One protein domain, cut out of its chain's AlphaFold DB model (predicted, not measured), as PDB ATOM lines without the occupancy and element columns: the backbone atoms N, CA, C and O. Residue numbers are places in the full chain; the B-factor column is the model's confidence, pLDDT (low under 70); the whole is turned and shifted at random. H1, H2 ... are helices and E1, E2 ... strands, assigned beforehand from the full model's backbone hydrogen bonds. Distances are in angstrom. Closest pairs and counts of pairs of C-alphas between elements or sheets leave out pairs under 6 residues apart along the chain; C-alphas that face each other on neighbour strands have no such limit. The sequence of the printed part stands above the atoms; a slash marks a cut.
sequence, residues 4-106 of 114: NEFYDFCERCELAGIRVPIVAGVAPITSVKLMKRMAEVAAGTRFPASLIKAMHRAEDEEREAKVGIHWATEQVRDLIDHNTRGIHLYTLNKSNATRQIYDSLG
ATOM      1  N   ASN A   4     175.775 206.783 289.331       97.00
ATOM      2  CA  ASN A   4     175.889 208.220 289.073       97.00
ATOM      3  C   ASN A   4     176.306 208.986 290.334       97.00
ATOM      4  O   ASN A   4     177.173 209.845 290.269       97.00
ATOM      5  N   GLU A   5     175.795 208.601 291.511       96.00
ATOM      6  CA  GLU A   5     176.205 209.220 292.782       96.00
ATOM      7  C   GLU A   5     177.710 209.027 293.064       96.00
ATOM      8  O   GLU A   5     178.342 209.880 293.691       96.00
ATOM      9  N   PHE A   6     178.293 207.915 292.606       97.06
ATOM     10  CA  PHE A   6     179.728 207.658 292.716       97.06
ATOM     11  C   PHE A   6     180.531 208.483 291.703       97.06
ATOM     12  O   PHE A   6     181.539 209.079 292.080       97.06
ATOM     13  N   TYR A   7     180.079 208.561 290.450       97.50
ATOM     14  CA  TYR A   7     180.744 209.356 289.414       97.50
ATOM     15  C   TYR A   7     180.745 210.849 289.759       97.50
ATOM     16  O   TYR A   7     181.808 211.471 289.752       97.50
ATOM     17  N   ASP A   8     179.604 211.381 290.198       97.25
ATOM     18  CA  ASP A   8     179.479 212.755 290.690       97.25
ATOM     19  C   ASP A   8     180.424 213.007 291.875       97.25
ATOM     20  O   ASP A   8     181.048 214.065 291.996       97.25
ATOM     21  N   PHE A   9     180.566 212.033 292.782       96.75
ATOM     22  CA  PHE A   9     181.515 212.139 293.888       96.75
ATOM     23  C   PHE A   9     182.965 212.219 293.391       96.75
ATOM     24  O   PHE A   9     183.710 213.083 293.859       96.75
ATOM     25  N   CYS A  10     183.355 211.365 292.440       97.12
ATOM     26  CA  CYS A  10     184.684 211.388 291.834       97.12
ATOM     27  C   CYS A  10     184.983 212.724 291.141       97.12
ATOM     28  O   CYS A  10     186.050 213.290 291.381       97.12
ATOM     29  N   GLU A  11     184.040 213.262 290.364       97.19
ATOM     30  CA  GLU A  11     184.192 214.558 289.691       97.19
ATOM     31  C   GLU A  11     184.408 215.688 290.707       97.19
ATOM     32  O   GLU A  11     185.353 216.471 290.601       97.19
ATOM     33  N   ARG A  12     183.593 215.746 291.768       98.31
ATOM     34  CA  ARG A  12     183.766 216.757 292.827       98.31
ATOM     35  C   ARG A  12     185.107 216.628 293.543       98.31
ATOM     36  O   ARG A  12     185.702 217.645 293.898       98.31
ATOM     37  N   CYS A  13     185.585 215.406 293.776       98.12
ATOM     38  CA  CYS A  13     186.917 215.177 294.334       98.12
ATOM     39  C   CYS A  13     188.006 215.723 293.407       98.12
ATOM     40  O   CYS A  13     188.932 216.388 293.876       98.12
ATOM     41  N   GLU A  14     187.879 215.503 292.100       96.50
ATOM     42  CA  GLU A  14     188.818 216.027 291.117       96.50
ATOM     43  C   GLU A  14     188.825 217.563 291.090       96.50
ATOM     44  O   GLU A  14     189.900 218.171 291.150       96.50
ATOM     45  N   LEU A  15     187.649 218.197 291.102       98.12
ATOM     46  CA  LEU A  15     187.506 219.656 291.189       98.12
ATOM     47  C   LEU A  15     188.104 220.229 292.483       98.12
ATOM     48  O   LEU A  15     188.665 221.322 292.476       98.12
ATOM     49  N   ALA A  16     188.048 219.474 293.582       98.50
ATOM     50  CA  ALA A  16     188.652 219.837 294.864       98.50
ATOM     51  C   ALA A  16     190.170 219.564 294.945       98.50
ATOM     52  O   ALA A  16     190.776 219.775 295.995       98.50
ATOM     53  N   GLY A  17     190.802 219.077 293.871       98.19
ATOM     54  CA  GLY A  17     192.239 218.782 293.844       98.19
ATOM     55  C   GLY A  17     192.631 217.442 294.479       98.19
ATOM     56  O   GLY A  17     193.818 217.171 294.653       98.19
ATOM     57  N   ILE A  18     191.669 216.576 294.804       98.06
ATOM     58  CA  ILE A  18     191.934 215.229 295.316       98.06
ATOM     59  C   ILE A  18     192.319 214.339 294.127       98.06
ATOM     60  O   ILE A  18     191.583 214.233 293.149       98.06
ATOM     61  N   ARG A  19     193.511 213.733 294.184       95.31
ATOM     62  CA  ARG A  19     194.105 212.950 293.076       95.31
ATOM     63  C   ARG A  19     194.375 211.485 293.421       95.31
ATOM     64  O   ARG A  19     194.856 210.732 292.578       95.31
ATOM     65  N   VAL A  20     194.101 211.076 294.659       96.62
ATOM     66  CA  VAL A  20     194.244 209.671 295.063       96.62
ATOM     67  C   VAL A  20     193.176 208.807 294.374       96.62
ATOM     68  O   VAL A  20     192.063 209.291 294.165       96.62
ATOM     69  N   PRO A  21     193.470 207.542 294.017       94.81
ATOM     70  CA  PRO A  21     192.474 206.653 293.428       94.81
ATOM     71  C   PRO A  21     191.281 206.429 294.365       94.81
ATOM     72  O   PRO A  21     191.463 206.126 295.543       94.81
ATOM     73  N   ILE A  22     190.069 206.525 293.821       96.75
ATOM     74  CA  ILE A  22     188.824 206.253 294.543       96.75
ATOM     75  C   ILE A  22     188.289 204.899 294.067       96.75
ATOM     76  O   ILE A  22     188.158 204.658 292.868       96.75
ATOM     77  N   VAL A  23     188.016 204.005 295.018       96.88
ATOM     78  CA  VAL A  23     187.517 202.644 294.775       96.88
ATOM     79  C   VAL A  23     186.015 202.608 295.039       96.88
ATOM     80  O   VAL A  23     185.559 203.084 296.079       96.88
ATOM     81  N   ALA A  24     185.247 202.023 294.121       97.75
ATOM     82  CA  ALA A  24     183.801 201.898 294.265       97.75
ATOM     83  C   ALA A  24     183.445 200.759 295.233       97.75
ATOM     84  O   ALA A  24     183.803 199.604 295.005       97.75
ATOM     85  N   GLY A  25     182.730 201.068 296.314       96.75
ATOM     86  CA  GLY A  25     182.196 200.065 297.234       96.75
ATOM     87  C   GLY A  25     180.833 199.550 296.769       96.75
ATOM     88  O   GLY A  25     179.894 200.334 296.663       96.75
ATOM     89  N   VAL A  26     180.695 198.243 296.537       96.56
ATOM     90  CA  VAL A  26     179.433 197.622 296.097       96.56
ATOM     91  C   VAL A  26     179.004 196.533 297.077       96.56
ATOM     92  O   VAL A  26     179.772 195.630 297.410       96.56
ATOM     93  N   ALA A  27     177.759 196.614 297.549       94.19
ATOM     94  CA  ALA A  27     177.159 195.647 298.464       94.19
ATOM     95  C   ALA A  27     175.937 194.978 297.807       94.19
ATOM     96  O   ALA A  27     174.987 195.679 297.459       94.19
ATOM     97  N   PRO A  28     175.901 193.644 297.654       94.31
ATOM     98  CA  PRO A  28     174.706 192.958 297.180       94.31
ATOM     99  C   PRO A  28     173.616 192.932 298.256       94.31
ATOM    100  O   PRO A  28     173.789 192.359 299.334       94.31
ATOM    101  N   ILE A  29     172.457 193.515 297.950       94.69
ATOM    102  CA  ILE A  29     171.290 193.513 298.842       94.69
ATOM    103  C   ILE A  29     170.458 192.269 298.578       94.69
ATOM    104  O   ILE A  29     169.505 192.289 297.809       94.69
ATOM    105  N   THR A  30     170.826 191.166 299.221       95.06
ATOM    106  CA  THR A  30     170.210 189.856 298.959       95.06
ATOM    107  C   THR A  30     168.888 189.623 299.689       95.06
ATOM    108  O   THR A  30     168.368 188.517 299.632       95.06
ATOM    109  N   SER A  31     168.386 190.598 300.455       96.06
ATOM    110  CA  SER A  31     167.067 190.498 301.090       96.06
ATOM    111  C   SER A  31     166.454 191.857 301.403       96.06
ATOM    112  O   SER A  31     167.177 192.832 301.647       96.06
ATOM    113  N   VAL A  32     165.122 191.922 301.492       95.56
ATOM    114  CA  VAL A  32     164.402 193.125 301.954       95.56
ATOM    115  C   VAL A  32     164.778 193.457 303.402       95.56
ATOM    116  O   VAL A  32     164.915 194.626 303.764       95.56
ATOM    117  N   LYS A  33     165.016 192.439 304.239       94.25
ATOM    118  CA  LYS A  33     165.482 192.629 305.620       94.25
ATOM    119  C   LYS A  33     166.845 193.323 305.673       94.25
ATOM    120  O   LYS A  33     167.024 194.251 306.461       94.25
ATOM    121  N   LEU A  34     167.797 192.892 304.841       92.62
ATOM    122  CA  LEU A  34     169.105 193.540 304.738       92.62
ATOM    123  C   LEU A  34     168.965 194.978 304.229       92.62
ATOM    124  O   LEU A  34     169.590 195.869 304.797       92.62
ATOM    125  N   MET A  35     168.114 195.208 303.226       93.25
ATOM    126  CA  MET A  35     167.837 196.549 302.703       93.25
ATOM    127  C   MET A  35     167.371 197.506 303.805       93.25
ATOM    128  O   MET A  35     167.952 198.574 303.977       93.25
ATOM    129  N   LYS A  36     166.367 197.094 304.593       91.81
ATOM    130  CA  LYS A  36     165.835 197.883 305.714       91.81
ATOM    131  C   LYS A  36     166.907 198.163 306.762       91.81
ATOM    132  O   LYS A  36     167.113 199.314 307.129       91.81
ATOM    133  N   ARG A  37     167.657 197.134 307.169       91.38
ATOM    134  CA  ARG A  37     168.761 197.298 308.123       91.38
ATOM    135  C   ARG A  37     169.810 198.286 307.612       91.38
ATOM    136  O   ARG A  37     170.288 199.103 308.386       91.38
ATOM    137  N   MET A  38     170.183 198.220 306.332       90.06
ATOM    138  CA  MET A  38     171.143 199.165 305.754       90.06
ATOM    139  C   MET A  38     170.593 200.593 305.723       90.06
ATOM    140  O   MET A  38     171.340 201.517 306.028       90.06
ATOM    141  N   ALA A  39     169.301 200.774 305.439       89.69
ATOM    142  CA  ALA A  39     168.652 202.084 305.512       89.69
ATOM    143  C   ALA A  39     168.705 202.693 306.928       89.69
ATOM    144  O   ALA A  39     168.853 203.903 307.065       89.69
ATOM    145  N   GLU A  40     168.610 201.863 307.970       89.56
ATOM    146  CA  GLU A  40     168.666 202.300 309.372       89.56
ATOM    147  C   GLU A  40     170.082 202.679 309.823       89.56
ATOM    148  O   GLU A  40     170.262 203.675 310.522       89.56
ATOM    149  N   VAL A  41     171.097 201.890 309.448       88.00
ATOM    150  CA  VAL A  41     172.467 202.059 309.976       88.00
ATOM    151  C   VAL A  41     173.352 202.971 309.127       88.00
ATOM    152  O   VAL A  41     174.309 203.539 309.645       88.00
ATOM    153  N   ALA A  42     173.068 203.105 307.831       84.25
ATOM    154  CA  ALA A  42     173.870 203.897 306.906       84.25
ATOM    155  C   ALA A  42     173.091 205.148 306.485       84.25
ATOM    156  O   ALA A  42     172.491 205.202 305.406       84.25
ATOM    157  N   ALA A  43     173.106 206.154 307.365       76.75
ATOM    158  CA  ALA A  43     172.443 207.433 307.140       76.75
ATOM    159  C   ALA A  43     172.853 208.038 305.784       76.75
ATOM    160  O   ALA A  43     174.036 208.160 305.475       76.75
ATOM    161  N   GLY A  44     171.856 208.401 304.972       80.94
ATOM    162  CA  GLY A  44     172.056 208.940 303.623       80.94
ATOM    163  C   GLY A  44     172.013 207.904 302.496       80.94
ATOM    164  O   GLY A  44     171.980 208.299 301.334       80.94
ATOM    165  N   THR A  45     171.940 206.605 302.805       88.12
ATOM    166  CA  THR A  45     171.792 205.560 301.781       88.12
ATOM    167  C   THR A  45     170.465 205.695 301.043       88.12
ATOM    168  O   THR A  45     169.393 205.643 301.645       88.12
ATOM    169  N   ARG A  46     170.538 205.809 299.715       91.25
ATOM    170  CA  ARG A  46     169.376 205.858 298.823       91.25
ATOM    171  C   ARG A  46     169.289 204.585 297.989       91.25
ATOM    172  O   ARG A  46     170.259 204.175 297.341       91.25
ATOM    173  N   PHE A  47     168.111 203.970 298.012       94.25
ATOM    174  CA  PHE A  47     167.768 202.829 297.170       94.25
ATOM    175  C   PHE A  47     166.873 203.312 296.022       94.25
ATOM    176  O   PHE A  47     165.820 203.893 296.294       94.25
ATOM    177  N   PRO A  48     167.250 203.078 294.752       95.81
ATOM    178  CA  PRO A  48     166.400 203.407 293.617       95.81
ATOM    179  C   PRO A  48     165.028 202.737 293.716       95.81
ATOM    180  O   PRO A  48     164.913 201.571 294.103       95.81
ATOM    181  N   ALA A  49     163.975 203.453 293.317       96.06
ATOM    182  CA  ALA A  49     162.603 202.941 293.377       96.06
ATOM    183  C   ALA A  49     162.420 201.645 292.565       96.06
ATOM    184  O   ALA A  49     161.644 200.771 292.950       96.06
ATOM    185  N   SER A  50     163.162 201.495 291.464       96.62
ATOM    186  CA  SER A  50     163.197 200.278 290.649       96.62
ATOM    187  C   SER A  50     163.732 199.071 291.425       96.62
ATOM    188  O   SER A  50     163.105 198.012 291.376       96.62
ATOM    189  N   LEU A  51     164.818 199.236 292.189       96.62
ATOM    190  CA  LEU A  51     165.378 198.198 293.057       96.62
ATOM    191  C   LEU A  51     164.396 197.823 294.173       96.62
ATOM    192  O   LEU A  51     164.108 196.643 294.365       96.62
ATOM    193  N   ILE A  52     163.823 198.818 294.858       96.12
ATOM    194  CA  ILE A  52     162.815 198.596 295.907       96.12
ATOM    195  C   ILE A  52     161.639 197.786 295.342       96.12
ATOM    196  O   ILE A  52     161.256 196.756 295.897       96.12
ATOM    197  N   LYS A  53     161.098 198.203 294.192       96.88
ATOM    198  CA  LYS A  53     159.981 197.521 293.526       96.88
ATOM    199  C   LYS A  53     160.351 196.110 293.065       96.88
ATOM    200  O   LYS A  53     159.505 195.221 293.100       96.88
ATOM    201  N   ALA A  54     161.575 195.887 292.590       96.75
ATOM    202  CA  ALA A  54     162.043 194.558 292.206       96.75
ATOM    203  C   ALA A  54     162.123 193.621 293.417       96.75
ATOM    204  O   ALA A  54     161.587 192.519 293.356       96.75
ATOM    205  N   MET A  55     162.686 194.094 294.529       96.19
ATOM    206  CA  MET A  55     162.816 193.315 295.761       96.19
ATOM    207  C   MET A  55     161.455 192.985 296.381       96.19
ATOM    208  O   MET A  55     161.223 191.846 296.752       96.19
ATOM    209  N   HIS A  56     160.507 193.927 296.405       95.00
ATOM    210  CA  HIS A  56     159.153 193.661 296.912       95.00
ATOM    211  C   HIS A  56     158.294 192.752 296.021       95.00
ATOM    212  O   HIS A  56     157.257 192.275 296.475       95.00
ATOM    213  N   ARG A  57     158.678 192.538 294.757       96.56
ATOM    214  CA  ARG A  57     158.013 191.574 293.861       96.56
ATOM    215  C   ARG A  57     158.607 190.172 293.951       96.56
ATOM    216  O   ARG A  57     158.031 189.255 293.375       96.56
ATOM    217  N   ALA A  58     159.752 190.007 294.608       96.25
ATOM    218  CA  ALA A  58     160.276 188.685 294.888       96.25
ATOM    219  C   ALA A  58     159.330 187.970 295.860       96.25
ATOM    220  O   ALA A  58     158.928 188.531 296.876       96.25
ATOM    221  N   GLU A  59     158.942 186.746 295.520       91.94
ATOM    222  CA  GLU A  59     157.968 185.975 296.303       91.94
ATOM    223  C   GLU A  59     158.616 185.275 297.513       91.94
ATOM    224  O   GLU A  59     157.917 184.872 298.439       91.94
ATOM    225  N   ASP A  60     159.944 185.123 297.500       96.06
ATOM    226  CA  ASP A  60     160.728 184.387 298.491       96.06
ATOM    227  C   ASP A  60     162.171 184.927 298.598       96.06
ATOM    228  O   ASP A  60     162.638 185.709 297.763       96.06
ATOM    229  N   GLU A  61     162.894 184.489 299.635       94.88
ATOM    230  CA  GLU A  61     164.276 184.911 299.909       94.88
ATOM    231  C   GLU A  61     165.258 184.530 298.784       94.88
ATOM    232  O   GLU A  61     166.261 185.218 298.572       94.88
ATOM    233  N   GLU A  62     164.991 183.454 298.037       96.31
ATOM    234  CA  GLU A  62     165.848 183.029 296.927       96.31
ATOM    235  C   GLU A  62     165.745 184.017 295.758       96.31
ATOM    236  O   GLU A  62     166.755 184.437 295.183       96.31
ATOM    237  N   ARG A  63     164.525 184.434 295.421       97.00
ATOM    238  CA  ARG A  63     164.260 185.456 294.409       97.00
ATOM    239  C   ARG A  63     164.768 186.824 294.850       97.00
ATOM    240  O   ARG A  63     165.334 187.529 294.016       97.00
ATOM    241  N   GLU A  64     164.650 187.182 296.131       97.25
ATOM    242  CA  GLU A  64     165.262 188.408 296.668       97.25
ATOM    243  C   GLU A  64     166.782 188.400 296.454       97.25
ATOM    244  O   GLU A  64     167.355 189.375 295.959       97.25
ATOM    245  N   ALA A  65     167.439 187.276 296.753       96.44
ATOM    246  CA  ALA A  65     168.871 187.129 296.541       96.44
ATOM    247  C   ALA A  65     169.250 187.280 295.061       96.44
ATOM    248  O   ALA A  65     170.193 188.010 294.755       96.44
ATOM    249  N   LYS A  66     168.495 186.662 294.143       96.88
ATOM    250  CA  LYS A  66     168.717 186.794 292.691       96.88
ATOM    251  C   LYS A  66     168.585 188.240 292.216       96.88
ATOM    252  O   LYS A  66     169.445 188.702 291.470       96.88
ATOM    253  N   VAL A  67     167.564 188.972 292.673       97.75
ATOM    254  CA  VAL A  67     167.387 190.397 292.342       97.75
ATOM    255  C   VAL A  67     168.575 191.218 292.839       97.75
ATOM    256  O   VAL A  67     169.150 191.986 292.068       97.75
ATOM    257  N   GLY A  68     168.980 191.034 294.098       96.88
ATOM    258  CA  GLY A  68     170.111 191.751 294.685       96.88
ATOM    259  C   GLY A  68     171.445 191.468 293.997       96.88
ATOM    260  O   GLY A  68     172.233 192.387 293.768       96.88
ATOM    261  N   ILE A  69     171.696 190.203 293.648       97.19
ATOM    262  CA  ILE A  69     172.896 189.766 292.923       97.19
ATOM    263  C   ILE A  69     172.907 190.351 291.513       97.19
ATOM    264  O   ILE A  69     173.925 190.905 291.100       97.19
ATOM    265  N   HIS A  70     171.787 190.275 290.791       97.19
ATOM    266  CA  HIS A  70     171.676 190.848 289.454       97.19
ATOM    267  C   HIS A  70     171.916 192.361 289.482       97.19
ATOM    268  O   HIS A  70     172.751 192.854 288.733       97.19
ATOM    269  N   TRP A  71     171.276 193.082 290.408       97.94
ATOM    270  CA  TRP A  71     171.470 194.524 290.554       97.94
ATOM    271  C   TRP A  71     172.936 194.890 290.800       97.94
ATOM    272  O   TRP A  71     173.493 195.739 290.109       97.94
ATOM    273  N   ALA A  72     173.585 194.222 291.756       97.62
ATOM    274  CA  ALA A  72     174.997 194.455 292.045       97.62
ATOM    275  C   ALA A  72     175.903 194.078 290.860       97.62
ATOM    276  O   ALA A  72     176.901 194.752 290.627       97.62
ATOM    277  N   THR A  73     175.554 193.042 290.094       97.38
ATOM    278  CA  THR A  73     176.291 192.650 288.883       97.38
ATOM    279  C   THR A  73     176.232 193.741 287.822       97.38
ATOM    280  O   THR A  73     177.274 194.112 287.290       97.38
ATOM    281  N   GLU A  74     175.051 194.302 287.555       97.69
ATOM    282  CA  GLU A  74     174.907 195.398 286.590       97.69
ATOM    283  C   GLU A  74     175.627 196.664 287.066       97.69
ATOM    284  O   GLU A  74     176.304 197.309 286.269       97.69
ATOM    285  N   GLN A  75     175.586 196.974 288.368       97.81
ATOM    286  CA  GLN A  75     176.390 198.070 288.916       97.81
ATOM    287  C   GLN A  75     177.886 197.852 288.671       97.81
ATOM    288  O   GLN A  75     178.578 198.772 288.252       97.81
ATOM    289  N   VAL A  76     178.398 196.650 288.942       97.31
ATOM    290  CA  VAL A  76     179.821 196.338 288.762       97.31
ATOM    291  C   VAL A  76     180.220 196.367 287.290       97.31
ATOM    292  O   VAL A  76     181.284 196.893 286.979       97.31
ATOM    293  N   ARG A  77     179.379 195.847 286.390       96.25
ATOM    294  CA  ARG A  77     179.623 195.903 284.944       96.25
ATOM    295  C   ARG A  77     179.742 197.350 284.469       96.25
ATOM    296  O   ARG A  77     180.750 197.702 283.872       96.25
ATOM    297  N   ASP A  78     178.782 198.192 284.839       97.44
ATOM    298  CA  ASP A  78     178.797 199.614 284.497       97.44
ATOM    299  C   ASP A  78     180.043 200.336 285.051       97.44
ATOM    300  O   ASP A  78     180.694 201.082 284.324       97.44
ATOM    301  N   LEU A  79     180.448 200.057 286.297       97.00
ATOM    302  CA  LEU A  79     181.675 200.614 286.888       97.00
ATOM    303  C   LEU A  79     182.945 200.176 286.136       97.00
ATOM    304  O   LEU A  79     183.908 200.945 286.052       97.00
ATOM    305  N   ILE A  80     182.985 198.946 285.621       93.75
ATOM    306  CA  ILE A  80     184.102 198.456 284.800       93.75
ATOM    307  C   ILE A  80     184.115 199.182 283.451       93.75
ATOM    308  O   ILE A  80     185.167 199.678 283.049       93.75
ATOM    309  N   ASP A  81     182.960 199.304 282.797       94.25
ATOM    310  CA  ASP A  81     182.821 199.975 281.499       94.25
ATOM    311  C   ASP A  81     183.210 201.466 281.578       94.25
ATOM    312  O   ASP A  81     183.798 202.017 280.645       94.25
ATOM    313  N   HIS A  82     182.987 202.102 282.733       94.94
ATOM    314  CA  HIS A  82     183.424 203.470 283.033       94.94
ATOM    315  C   HIS A  82     184.880 203.576 283.531       94.94
ATOM    316  O   HIS A  82     185.301 204.633 283.999       94.94
ATOM    317  N   ASN A  83     185.682 202.511 283.417       91.69
ATOM    318  CA  ASN A  83     187.105 202.478 283.785       91.69
ATOM    319  C   ASN A  83     187.391 202.930 285.229       91.69
ATOM    320  O   ASN A  83     188.399 203.594 285.507       91.69
ATOM    321  N   THR A  84     186.516 202.573 286.172       93.31
ATOM    322  CA  THR A  84     186.765 202.870 287.586       93.31
ATOM    323  C   THR A  84     188.064 202.226 288.074       93.31
ATOM    324  O   THR A  84     188.479 201.154 287.637       93.31
ATOM    325  N   ARG A  85     188.743 202.899 289.009       92.62
ATOM    326  CA  ARG A  85     190.097 202.518 289.458       92.62
ATOM    327  C   ARG A  85     190.139 201.200 290.234       92.62
ATOM    328  O   ARG A  85     191.217 200.638 290.413       92.62
ATOM    329  N   GLY A  86     188.997 200.736 290.725       93.12
ATOM    330  CA  GLY A  86     188.860 199.482 291.445       93.12
ATOM    331  C   GLY A  86     187.476 199.345 292.062       93.12
ATOM    332  O   GLY A  86     186.761 200.333 292.246       93.12
ATOM    333  N   ILE A  87     187.129 198.111 292.425       95.88
ATOM    334  CA  ILE A  87     185.836 197.761 293.012       95.88
ATOM    335  C   ILE A  87     186.074 196.957 294.291       95.88
ATOM    336  O   ILE A  87     186.821 195.979 294.297       95.88
ATOM    337  N   HIS A  88     185.434 197.373 295.380       96.19
ATOM    338  CA  HIS A  88     185.454 196.702 296.671       96.19
ATOM    339  C   HIS A  88     184.087 196.073 296.948       96.19
ATOM    340  O   HIS A  88     183.095 196.775 297.142       96.19
ATOM    341  N   LEU A  89     184.030 194.740 296.977       95.44
ATOM    342  CA  LEU A  89     182.790 194.005 297.225       95.44
ATOM    343  C   LEU A  89     182.607 193.722 298.719       95.44
ATOM    344  O   LEU A  89     183.380 192.974 299.321       95.44
ATOM    345  N   TYR A  90     181.535 194.252 299.305       94.56
ATOM    346  CA  TYR A  90     181.143 193.923 300.673       94.56
ATOM    347  C   TYR A  90     180.503 192.532 300.717       94.56
ATOM    348  O   TYR A  90     179.367 192.341 300.291       94.56
ATOM    349  N   THR A  91     181.222 191.548 301.258       93.00
ATOM    350  CA  THR A  91     180.746 190.155 301.335       93.00
ATOM    351  C   THR A  91     179.775 189.910 302.490       93.00
ATOM    352  O   THR A  91     179.031 188.935 302.480       93.00
ATOM    353  N   LEU A  92     179.788 190.762 303.522       88.06
ATOM    354  CA  LEU A  92     178.982 190.593 304.740       88.06
ATOM    355  C   LEU A  92     179.131 189.185 305.360       88.06
ATOM    356  O   LEU A  92     178.149 188.568 305.776       88.06
ATOM    357  N   ASN A  93     180.365 188.668 305.388       89.00
ATOM    358  CA  ASN A  93     180.728 187.314 305.836       89.00
ATOM    359  C   ASN A  93     180.079 186.171 305.026       89.00
ATOM    360  O   ASN A  93     180.060 185.026 305.480       89.00
ATOM    361  N   LYS A  94     179.557 186.452 303.824       88.88
ATOM    362  CA  LYS A  94     178.950 185.474 302.912       88.88
ATOM    363  C   LYS A  94     179.538 185.616 301.508       88.88
ATOM    364  O   LYS A  94     179.343 186.619 300.834       88.88
ATOM    365  N   SER A  95     180.225 184.587 301.022       91.31
ATOM    366  CA  SER A  95     180.908 184.647 299.722       91.31
ATOM    367  C   SER A  95     180.008 184.349 298.519       91.31
ATOM    368  O   SER A  95     180.330 184.775 297.415       91.31
ATOM    369  N   ASN A  96     178.883 183.648 298.698       93.69
ATOM    370  CA  ASN A  96     178.068 183.145 297.581       93.69
ATOM    371  C   ASN A  96     177.599 184.240 296.611       93.69
ATOM    372  O   ASN A  96     177.740 184.070 295.405       93.69
ATOM    373  N   ALA A  97     177.077 185.361 297.121       93.56
ATOM    374  CA  ALA A  97     176.610 186.465 296.280       93.56
ATOM    375  C   ALA A  97     177.770 187.125 295.522       93.56
ATOM    376  O   ALA A  97     177.703 187.305 294.312       93.56
ATOM    377  N   THR A  98     178.866 187.420 296.224       93.56
ATOM    378  CA  THR A  98     180.077 188.008 295.641       93.56
ATOM    379  C   THR A  98     180.691 187.118 294.561       93.56
ATOM    380  O   THR A  98     181.104 187.625 293.523       93.56
ATOM    381  N   ARG A  99     180.722 185.795 294.772       93.94
ATOM    382  CA  ARG A  99     181.207 184.833 293.773       93.94
ATOM    383  C   ARG A  99     180.321 184.812 292.534       93.94
ATOM    384  O   ARG A  99     180.847 184.905 291.439       93.94
ATOM    385  N   GLN A 100     178.997 184.786 292.699       94.88
ATOM    386  CA  GLN A 100     178.075 184.838 291.558       94.88
ATOM    387  C   GLN A 100     178.220 186.127 290.746       94.88
ATOM    388  O   GLN A 100     178.184 186.068 289.520       94.88
ATOM    389  N   ILE A 101     178.416 187.272 291.409       94.44
ATOM    390  CA  ILE A 101     178.720 188.539 290.729       94.44
ATOM    391  C   ILE A 101     180.009 188.389 289.919       94.44
ATOM    392  O   ILE A 101     180.003 188.644 288.722       94.44
ATOM    393  N   TYR A 102     181.091 187.929 290.554       92.12
ATOM    394  CA  TYR A 102     182.384 187.733 289.896       92.12
ATOM    395  C   TYR A 102     182.288 186.809 288.672       92.12
ATOM    396  O   TYR A 102     182.723 187.186 287.584       92.12
ATOM    397  N   ASP A 103     181.657 185.645 288.827       92.00
ATOM    398  CA  ASP A 103     181.489 184.657 287.760       92.00
ATOM    399  C   ASP A 103     180.647 185.228 286.596       92.00
ATOM    400  O   ASP A 103     180.959 185.001 285.427       92.00
ATOM    401  N   SER A 104     179.620 186.034 286.897       91.12
ATOM    402  CA  SER A 104     178.726 186.649 285.897       91.12
ATOM    403  C   SER A 104     179.381 187.757 285.073       91.12
ATOM    404  O   SER A 104     178.894 188.099 283.992       91.12
ATOM    405  N   LEU A 105     180.466 188.347 285.569       88.12
ATOM    406  CA  LEU A 105     181.208 189.379 284.847       88.12
ATOM    407  C   LEU A 105     182.106 188.784 283.756       88.12
ATOM    408  O   LEU A 105     182.607 189.531 282.921       88.12
ATOM    409  N   GLY A 106     182.325 187.462 283.755       82.38
ATOM    410  CA  GLY A 106     183.169 186.799 282.759       82.38
ATOM    411  C   GLY A 106     184.628 187.265 282.785       82.38
ATOM    412  O   GLY A 106     185.359 187.050 281.819       82.38
TER     413      GLY A 106
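What this domain is: This is residues 4 to 106 of the 114 residues of the protein "Methylenetetrahydrofolate reductase" of Rhodopseudomonas palustris (UniProt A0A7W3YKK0). Picture one long helix, H4, through the middle of a mostly helical domain: H3 folds back beside its residues 64 to 71, H5 crosses it on residues 65 to 73, and a short parallel ribbon of two strands, E1 and E2, covers residues 72 to 80. H2 comes near H3 and H4 with its first residue, and H1 lies off at one end, touching no helix. The printed part has 103 residues, with five named helices and two named strands in the order H1 E1 H2 H3 H4 E2 H5. It is compact, with a radius of gyration of the C-alphas of 14.6 A and spans of 47 by 32 by 25 A.

How they stand to each other: Start at H1, residues 4 to 15; its closest approach to E1, residues 24 to 26, is between the C-alphas of Phe 6 and Ala 24, 7.2 A apart. Next look at H2, residues 32 to 41, and H3, residues 49 to 56: they are close but not clearly touching, with the C-alphas of Val 32 and Met 55 closest at 6.4 A. H3 and H4, residues 61 to 81, form a helical hairpin; they touch, closest at the C-alphas of Met 55 and Glu 64, 5.6 A, at a shallow tilt of 30 degrees, opposite ways. The closest C-alphas of E1 and H4 are those of Val 26 and Ala 72, 6.8 A apart. E2, residues 87 to 89, is the parallel neighbour of E1 at 25 degrees; find N 26 and O 88 at 2.9 A and N 88 and O 24 at 2.8 A, both within hydrogen-bond range. E1, H2 H3 H4 and E2 make a strand-helix-strand unit, two parallel neighbour strands with helices between them along the chain. H5, residues 95 to 104, touches H4, closest at the C-alphas of Thr 73 and Ile 101, 5.1 A, at a steep tilt of 51 degrees, the same way. H1 is apart from H2, H3, H4, E2 and H5. In the five helices every O i to N i+4 pair is within hydrogen-bond range.

Where its parts are: Find C-alpha 4 at (175.889, 208.220, 289.073), where H1 begins; it runs 16.4 A to residue 15. E1, residues 24 to 26, spans 6.4 A, H2, residues 32 to 41, 14.5 A, and H3, residues 49 to 56, 10.5 A. H4 begins at C-alpha 61, (164.276, 184.911, 299.909), and runs 30.2 A to residue 81. E2, residues 87 to 89, spans 6.4 A, and H5, residues 95 to 104, runs 14.1 A to C-alpha 104 at (178.726, 186.649, 285.897).

The domain as a whole: The two C-alphas farthest apart are those of Gly 17 and Glu 59, 47.5 A. The printed part has no cut, and no link is long. The mean pLDDT of the printed part is 94.4, and no printed residue is under 70.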